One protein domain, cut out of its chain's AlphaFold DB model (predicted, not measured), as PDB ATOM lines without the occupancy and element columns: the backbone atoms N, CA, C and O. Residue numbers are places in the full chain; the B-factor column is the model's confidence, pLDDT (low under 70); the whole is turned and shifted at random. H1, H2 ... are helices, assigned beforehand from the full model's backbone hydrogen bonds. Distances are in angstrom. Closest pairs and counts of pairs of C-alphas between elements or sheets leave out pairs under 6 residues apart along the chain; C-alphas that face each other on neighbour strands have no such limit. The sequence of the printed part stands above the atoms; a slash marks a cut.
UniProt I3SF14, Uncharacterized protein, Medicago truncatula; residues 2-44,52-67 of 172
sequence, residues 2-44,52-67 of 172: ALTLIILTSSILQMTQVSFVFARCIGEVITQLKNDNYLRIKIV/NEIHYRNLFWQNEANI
ATOM      1  N   ALA A   2    -112.397 145.184  -7.756       29.19
ATOM      2  CA  ALA A   2    -113.353 144.123  -8.056       29.19
ATOM      3  C   ALA A   2    -114.580 144.803  -8.666       29.19
ATOM      4  O   ALA A   2    -115.246 145.581  -7.991       29.19
ATOM      5  N   LEU A   3    -114.803 144.602  -9.964       28.88
ATOM      6  CA  LEU A   3    -115.995 145.101 -10.635       28.88
ATOM      7  C   LEU A   3    -117.068 144.018 -10.486       28.88
ATOM      8  O   LEU A   3    -117.026 143.003 -11.178       28.88
ATOM      9  N   THR A   4    -117.991 144.194  -9.544       38.59
ATOM     10  CA  THR A   4    -119.158 143.313  -9.413       38.59
ATOM     11  C   THR A   4    -120.164 143.708 -10.490       38.59
ATOM     12  O   THR A   4    -120.874 144.700 -10.353       38.59
ATOM     13  N   LEU A   5    -120.202 142.963 -11.596       37.06
ATOM     14  CA  LEU A   5    -121.186 143.168 -12.658       37.06
ATOM     15  C   LEU A   5    -122.503 142.476 -12.264       37.06
ATOM     16  O   LEU A   5    -122.679 141.283 -12.496       37.06
ATOM     17  N   ILE A   6    -123.422 143.213 -11.633       41.53
ATOM     18  CA  ILE A   6    -124.776 142.734 -11.312       41.53
ATOM     19  C   ILE A   6    -125.689 143.052 -12.504       41.53
ATOM     20  O   ILE A   6    -125.984 144.216 -12.759       41.53
ATOM     21  N   ILE A   7    -126.141 142.035 -13.244       43.97
ATOM     22  CA  ILE A   7    -127.041 142.218 -14.397       43.97
ATOM     23  C   ILE A   7    -128.464 141.795 -14.020       43.97
ATOM     24  O   ILE A   7    -128.870 140.653 -14.201       43.97
ATOM     25  N   LEU A   8    -129.260 142.717 -13.488       33.50
ATOM     26  CA  LEU A   8    -130.681 142.467 -13.238       33.50
ATOM     27  C   LEU A   8    -131.458 142.594 -14.557       33.50
ATOM     28  O   LEU A   8    -131.551 143.684 -15.111       33.50
ATOM     29  N   THR A   9    -132.038 141.503 -15.060       42.44
ATOM     30  CA  THR A   9    -133.014 141.569 -16.162       42.44
ATOM     31  C   THR A   9    -134.358 141.004 -15.722       42.44
ATOM     32  O   THR A   9    -134.431 139.864 -15.263       42.44
ATOM     33  N   SER A  10    -135.412 141.809 -15.884       37.78
ATOM     34  CA  SER A  10    -136.820 141.450 -15.698       37.78
ATOM     35  C   SER A  10    -137.448 140.873 -16.976       37.78
ATOM     36  O   SER A  10    -137.033 141.178 -18.090       37.78
ATOM     37  N   SER A  11    -138.460 140.038 -16.766       49.31
ATOM     38  CA  SER A  11    -139.069 139.035 -17.647       49.31
ATOM     39  C   SER A  11    -139.770 139.527 -18.928       49.31
ATOM     40  O   SER A  11    -140.435 140.556 -18.901       49.31
ATOM     41  N   ILE A  12    -139.737 138.691 -19.986       43.53
ATOM     42  CA  ILE A  12    -140.868 138.142 -20.794       43.53
ATOM     43  C   ILE A  12    -140.401 137.777 -22.232       43.53
ATOM     44  O   ILE A  12    -139.713 138.558 -22.876       43.53
ATOM     45  N   LEU A  13    -140.876 136.609 -22.714       36.81
ATOM     46  CA  LEU A  13    -140.815 135.968 -24.055       36.81
ATOM     47  C   LEU A  13    -139.841 134.781 -24.223       36.81
ATOM     48  O   LEU A  13    -138.686 134.830 -23.844       36.81
ATOM     49  N   GLN A  14    -140.381 133.674 -24.756       43.06
ATOM     50  CA  GLN A  14    -139.757 132.383 -25.117       43.06
ATOM     51  C   GLN A  14    -138.553 131.926 -24.261       43.06
ATOM     52  O   GLN A  14    -137.391 132.183 -24.578       43.06
ATOM     53  N   MET A  15    -138.853 131.158 -23.202       56.09
ATOM     54  CA  MET A  15    -137.927 130.785 -22.117       56.09
ATOM     55  C   MET A  15    -136.591 130.159 -22.553       56.09
ATOM     56  O   MET A  15    -135.604 130.313 -21.839       56.09
ATOM     57  N   THR A  16    -136.511 129.483 -23.701       58.31
ATOM     58  CA  THR A  16    -135.249 128.886 -24.176       58.31
ATOM     59  C   THR A  16    -134.406 129.860 -24.994       58.31
ATOM     60  O   THR A  16    -133.211 129.994 -24.731       58.31
ATOM     61  N   GLN A  17    -135.008 130.588 -25.941       60.81
ATOM     62  CA  GLN A  17    -134.268 131.528 -26.788       60.81
ATOM     63  C   GLN A  17    -133.790 132.758 -26.018       60.81
ATOM     64  O   GLN A  17    -132.631 133.134 -26.164       60.81
ATOM     65  N   VAL A  18    -134.617 133.343 -25.142       74.00
ATOM     66  CA  VAL A  18    -134.181 134.489 -24.321       74.00
ATOM     67  C   VAL A  18    -133.072 134.088 -23.356       74.00
ATOM     68  O   VAL A  18    -132.111 134.834 -23.191       74.00
ATOM     69  N   SER A  19    -133.138 132.878 -22.797       78.81
ATOM     70  CA  SER A  19    -132.067 132.352 -21.949       78.81
ATOM     71  C   SER A  19    -130.746 132.193 -22.702       78.81
ATOM     72  O   SER A  19    -129.694 132.585 -22.202       78.81
ATOM     73  N   PHE A  20    -130.800 131.675 -23.929       85.31
ATOM     74  CA  PHE A  20    -129.620 131.535 -24.773       85.31
ATOM     75  C   PHE A  20    -129.035 132.890 -25.186       85.31
ATOM     76  O   PHE A  20    -127.826 133.090 -25.092       85.31
ATOM     77  N   VAL A  21    -129.879 133.838 -25.608       91.50
ATOM     78  CA  VAL A  21    -129.433 135.185 -25.998       91.50
ATOM     79  C   VAL A  21    -128.821 135.920 -24.805       91.50
ATOM     80  O   VAL A  21    -127.756 136.510 -24.960       91.50
ATOM     81  N   PHE A  22    -129.428 135.834 -23.617       92.88
ATOM     82  CA  PHE A  22    -128.858 136.370 -22.379       92.88
ATOM     83  C   PHE A  22    -127.477 135.769 -22.088       92.88
ATOM     84  O   PHE A  22    -126.503 136.509 -21.956       92.88
ATOM     85  N   ALA A  23    -127.373 134.436 -22.047       95.19
ATOM     86  CA  ALA A  23    -126.123 133.742 -21.748       95.19
ATOM     87  C   ALA A  23    -125.005 134.103 -22.740       95.19
ATOM     88  O   ALA A  23    -123.879 134.375 -22.324       95.19
ATOM     89  N   ARG A  24    -125.334 134.193 -24.037       94.75
ATOM     90  CA  ARG A  24    -124.392 134.603 -25.084       94.75
ATOM     91  C   ARG A  24    -123.941 136.051 -24.908       94.75
ATOM     92  O   ARG A  24    -122.746 136.304 -24.823       94.75
ATOM     93  N   CYS A  25    -124.878 136.998 -24.840       96.44
ATOM     94  CA  CYS A  25    -124.550 138.424 -24.766       96.44
ATOM     95  C   CYS A  25    -123.744 138.754 -23.502       96.44
ATOM     96  O   CYS A  25    -122.744 139.464 -23.575       96.44
ATOM     97  N   ILE A  26    -124.144 138.218 -22.346       97.12
ATOM     98  CA  ILE A  26    -123.420 138.460 -21.095       97.12
ATOM     99  C   ILE A  26    -122.076 137.724 -21.081       97.12
ATOM    100  O   ILE A  26    -121.080 138.289 -20.631       97.12
ATOM    101  N   GLY A  27    -122.009 136.509 -21.629       97.06
ATOM    102  CA  GLY A  27    -120.756 135.772 -21.791       97.06
ATOM    103  C   GLY A  27    -119.729 136.506 -22.659       97.06
ATOM    104  O   GLY A  27    -118.551 136.577 -22.299       97.06
ATOM    105  N   GLU A  28    -120.170 137.123 -23.759       97.12
ATOM    106  CA  GLU A  28    -119.325 137.959 -24.624       97.12
ATOM    107  C   GLU A  28    -118.769 139.169 -23.865       97.12
ATOM    108  O   GLU A  28    -117.568 139.432 -23.941       97.12
ATOM    109  N   VAL A  29    -119.603 139.860 -23.079       96.62
ATOM    110  CA  VAL A  29    -119.164 140.981 -22.232       96.62
ATOM    111  C   VAL A  29    -118.137 140.517 -21.198       96.62
ATOM    112  O   VAL A  29    -117.066 141.111 -21.094       96.62
ATOM    113  N   ILE A  30    -118.415 139.432 -20.466       96.38
ATOM    114  CA  ILE A  30    -117.490 138.868 -19.469       96.38
ATOM    115  C   ILE A  30    -116.142 138.529 -20.116       96.38
ATOM    116  O   ILE A  30    -115.089 138.881 -19.583       96.38
ATOM    117  N   THR A  31    -116.170 137.870 -21.272       95.44
ATOM    118  CA  THR A  31    -114.963 137.440 -21.985       95.44
ATOM    119  C   THR A  31    -114.134 138.636 -22.445       95.44
ATOM    120  O   THR A  31    -112.924 138.662 -22.224       95.44
ATOM    121  N   GLN A  32    -114.770 139.651 -23.034       95.50
ATOM    122  CA  GLN A  32    -114.080 140.867 -23.466       95.50
ATOM    123  C   GLN A  32    -113.450 141.601 -22.277       95.50
ATOM    124  O   GLN A  32    -112.268 141.927 -22.326       95.50
ATOM    125  N   LEU A  33    -114.190 141.780 -21.178       95.44
ATOM    126  CA  LEU A  33    -113.691 142.473 -19.987       95.44
ATOM    127  C   LEU A  33    -112.535 141.734 -19.293       95.44
ATOM    128  O   LEU A  33    -111.632 142.380 -18.763       95.44
ATOM    129  N   LYS A  34    -112.537 140.393 -19.283       92.81
ATOM    130  CA  LYS A  34    -111.426 139.597 -18.724       92.81
ATOM    131  C   LYS A  34    -110.176 139.628 -19.604       92.81
ATOM    132  O   LYS A  34    -109.071 139.585 -19.070       92.81
ATOM    133  N   ASN A  35    -110.351 139.703 -20.923       92.75
ATOM    134  CA  ASN A  35    -109.251 139.754 -21.889       92.75
ATOM    135  C   ASN A  35    -108.709 141.175 -22.111       92.75
ATOM    136  O   ASN A  35    -107.678 141.346 -22.763       92.75
ATOM    137  N   ASP A  36    -109.379 142.197 -21.575       93.94
ATOM    138  CA  ASP A  36    -108.906 143.572 -21.618       93.94
ATOM    139  C   ASP A  36    -107.702 143.769 -20.674       93.94
ATOM    140  O   ASP A  36    -107.797 143.714 -19.441       93.94
ATOM    141  N   ASN A  37    -106.541 144.031 -21.281       90.25
ATOM    142  CA  ASN A  37    -105.268 144.210 -20.581       90.25
ATOM    143  C   ASN A  37    -105.220 145.464 -19.689       90.25
ATOM    144  O   ASN A  37    -104.388 145.532 -18.780       90.25
ATOM    145  N   TYR A  38    -106.083 146.450 -19.935       94.00
ATOM    146  CA  TYR A  38    -106.166 147.687 -19.166       94.00
ATOM    147  C   TYR A  38    -107.105 147.542 -17.962       94.00
ATOM    148  O   TYR A  38    -106.731 147.913 -16.848       94.00
ATOM    149  N   LEU A  39    -108.290 146.949 -18.150       88.81
ATOM    150  CA  LEU A  39    -109.300 146.795 -17.090       88.81
ATOM    151  C   LEU A  39    -108.921 145.741 -16.042       88.81
ATOM    152  O   LEU A  39    -109.259 145.896 -14.867       88.81
ATOM    153  N   ARG A  40    -108.191 144.688 -16.440       85.69
ATOM    154  CA  ARG A  40    -107.647 143.646 -15.543       85.69
ATOM    155  C   ARG A  40    -108.708 143.038 -14.612       85.69
ATOM    156  O   ARG A  40    -108.459 142.852 -13.415       85.69
ATOM    157  N   ILE A  41    -109.886 142.713 -15.149       90.56
ATOM    158  CA  ILE A  41    -110.970 142.077 -14.388       90.56
ATOM    159  C   ILE A  41    -110.576 140.641 -14.026       90.56
ATOM    160  O   ILE A  41    -110.556 139.744 -14.865       90.56
ATOM    161  N   LYS A  42    -110.251 140.416 -12.748       91.88
ATOM    162  CA  LYS A  42    -109.814 139.101 -12.248       91.88
ATOM    163  C   LYS A  42    -110.961 138.233 -11.750       91.88
ATOM    164  O   LYS A  42    -110.945 137.026 -11.971       91.88
ATOM    165  N   ILE A  43    -111.923 138.858 -11.078       95.56
ATOM    166  CA  ILE A  43    -113.022 138.183 -10.395       95.56
ATOM    167  C   ILE A  43    -114.327 138.579 -11.064       95.56
ATOM    168  O   ILE A  43    -114.586 139.766 -11.250       95.56
ATOM    169  N   VAL A  44    -115.131 137.579 -11.405       97.25
ATOM    170  CA  VAL A  44    -116.480 137.746 -11.941       97.25
ATOM    171  C   VAL A  44    -117.432 136.931 -11.081       97.25
ATOM    172  O   VAL A  44    -117.177 135.760 -10.808       97.25
ATOM    173  N   ASN A  52    -135.014 133.747 -11.879       93.06
ATOM    174  CA  ASN A  52    -134.108 133.945 -13.013       93.06
ATOM    175  C   ASN A  52    -133.026 132.855 -13.119       93.06
ATOM    176  O   ASN A  52    -132.169 132.924 -14.006       93.06
ATOM    177  N   GLU A  53    -133.087 131.835 -12.257       94.31
ATOM    178  CA  GLU A  53    -132.065 130.796 -12.113       94.31
ATOM    179  C   GLU A  53    -131.725 130.122 -13.442       94.31
ATOM    180  O   GLU A  53    -130.552 129.935 -13.749       94.31
ATOM    181  N   ILE A  54    -132.726 129.841 -14.282       94.00
ATOM    182  CA  ILE A  54    -132.510 129.157 -15.561       94.00
ATOM    183  C   ILE A  54    -131.629 129.958 -16.531       94.00
ATOM    184  O   ILE A  54    -130.868 129.374 -17.304       94.00
ATOM    185  N   HIS A  55    -131.709 131.289 -16.499       93.81
ATOM    186  CA  HIS A  55    -130.904 132.173 -17.346       93.81
ATOM    187  C   HIS A  55    -129.454 132.207 -16.877       93.81
ATOM    188  O   HIS A  55    -128.520 132.059 -17.667       93.81
ATOM    189  N   TYR A  56    -129.275 132.326 -15.567       96.62
ATOM    190  CA  TYR A  56    -127.969 132.372 -14.933       96.62
ATOM    191  C   TYR A  56    -127.243 131.032 -14.932       96.62
ATOM    192  O   TYR A  56    -126.029 131.005 -15.123       96.62
ATOM    193  N   ARG A  57    -127.966 129.920 -14.801       96.44
ATOM    194  CA  ARG A  57    -127.402 128.577 -14.942       96.44
ATOM    195  C   ARG A  57    -126.876 128.352 -16.355       96.44
ATOM    196  O   ARG A  57    -125.766 127.854 -16.519       96.44
ATOM    197  N   ASN A  58    -127.620 128.777 -17.377       96.31
ATOM    198  CA  ASN A  58    -127.147 128.703 -18.759       96.31
ATOM    199  C   ASN A  58    -125.919 129.595 -18.994       96.31
ATOM    200  O   ASN A  58    -124.955 129.141 -19.610       96.31
ATOM    201  N   LEU A  59    -125.923 130.826 -18.470       97.38
ATOM    202  CA  LEU A  59    -124.755 131.710 -18.499       97.38
ATOM    203  C   LEU A  59    -123.535 131.051 -17.843       97.38
ATOM    204  O   LEU A  59    -122.455 131.064 -18.436       97.38
ATOM    205  N   PHE A  60    -123.716 130.457 -16.658       97.69
ATOM    206  CA  PHE A  60    -122.662 129.781 -15.911       97.69
ATOM    207  C   PHE A  60    -122.030 128.653 -16.720       97.69
ATOM    208  O   PHE A  60    -120.834 128.699 -16.980       97.69
ATOM    209  N   TRP A  61    -122.820 127.685 -17.188       97.50
ATOM    210  CA  TRP A  61    -122.268 126.523 -17.890       97.50
ATOM    211  C   TRP A  61    -121.636 126.868 -19.245       97.50
ATOM    212  O   TRP A  61    -120.727 126.171 -19.684       97.50
ATOM    213  N   GLN A  62    -122.054 127.961 -19.892       96.69
ATOM    214  CA  GLN A  62    -121.408 128.451 -21.118       96.69
ATOM    215  C   GLN A  62    -120.111 129.231 -20.861       96.69
ATOM    216  O   GLN A  62    -119.296 129.365 -21.769       96.69
ATOM    217  N   ASN A  63    -119.910 129.762 -19.650       96.50
ATOM    218  CA  ASN A  63    -118.812 130.681 -19.323       96.50
ATOM    219  C   ASN A  63    -118.096 130.296 -18.024       96.50
ATOM    220  O   ASN A  63    -117.535 131.150 -17.339       96.50
ATOM    221  N   GLU A  64    -118.111 129.013 -17.682       96.25
ATOM    222  CA  GLU A  64    -117.680 128.510 -16.381       96.25
ATOM    223  C   GLU A  64    -116.253 128.947 -16.025       96.25
ATOM    224  O   GLU A  64    -116.010 129.446 -14.931       96.25
ATOM    225  N   ALA A  65    -115.318 128.841 -16.973       95.06
ATOM    226  CA  ALA A  65    -113.920 129.228 -16.771       95.06
ATOM    227  C   ALA A  65    -113.737 130.720 -16.429       95.06
ATOM    228  O   ALA A  65    -112.694 131.130 -15.917       95.06
ATOM    229  N   ASN A  66    -114.744 131.541 -16.722       96.12
ATOM    230  CA  ASN A  66    -114.703 132.978 -16.533       96.12
ATOM    231  C   ASN A  66    -115.413 133.451 -15.260       96.12
ATOM    232  O   ASN A  66    -115.146 134.585 -14.854       96.12
ATOM    233  N   ILE A  67    -116.252 132.619 -14.630       97.38
ATOM    234  CA  ILE A  67    -117.083 132.960 -13.466       97.38
ATOM    235  C   ILE A  67    -116.495 132.330 -12.201       97.38
ATOM    236  O   ILE A  67    -116.289 131.125 -12.120       97.38
TER     237      ILE A  67
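AT A GLANCE: This is residues 2 to 44 and 52 to 67 of the 172 residues of an uncharacterized protein of Medicago truncatula (UniProt I3SF14). One long helix, H1, makes the long axis of a rod, and the shorter helix H2 packs on one side of it, crossing it at a steep angle. Residues 2 to 14, with no named element, run along the length of H1 and turn into its first residue; after H1, residues 36 to 44 fold back at its far end. The printed part has 59 residues, with two named helices in the order H1, H2 and no named strand, and its class is all helix. It is only just compact, close to loose, with a radius of gyration of the C-alphas of 12.1 A, and it spans 37 by 18 by 14 A.

IN THESE COORDINATES: H1, residues 15 to 35, measures 30.0 A from C-alpha 15 at (-137.927, 130.785, -22.117) to C-alpha 35 at (-109.251, 139.754, -21.889). H2, residues 53 to 62, measures 14.1 A and ends with C-alpha 62 at (-121.408, 128.451, -21.118).

HOW THE PARTS SIT: H1 touches H2 with residues 19 to 27 alone. Their closest C-alphas, those of Ala 23 and Leu 59, are 4.1 A apart. The two helices run the same way at a steep tilt of 48 degrees, and their centres are 9.4 A apart. In H2 every O i to N i+4 pair is within hydrogen-bond range; in H1 16 of 17 are.

THE WHOLE: The two C-alphas farthest apart, those of Gln 14 and Tyr 38, are 37.4 A apart. The link from H1 to H2 runs across the cut: residues 45 to 51 are not printed, and C-alphas 44 and 52 are 18.1 A apart. The mean pLDDT of the printed part is 79.8; residues 2 to 17 are under 70.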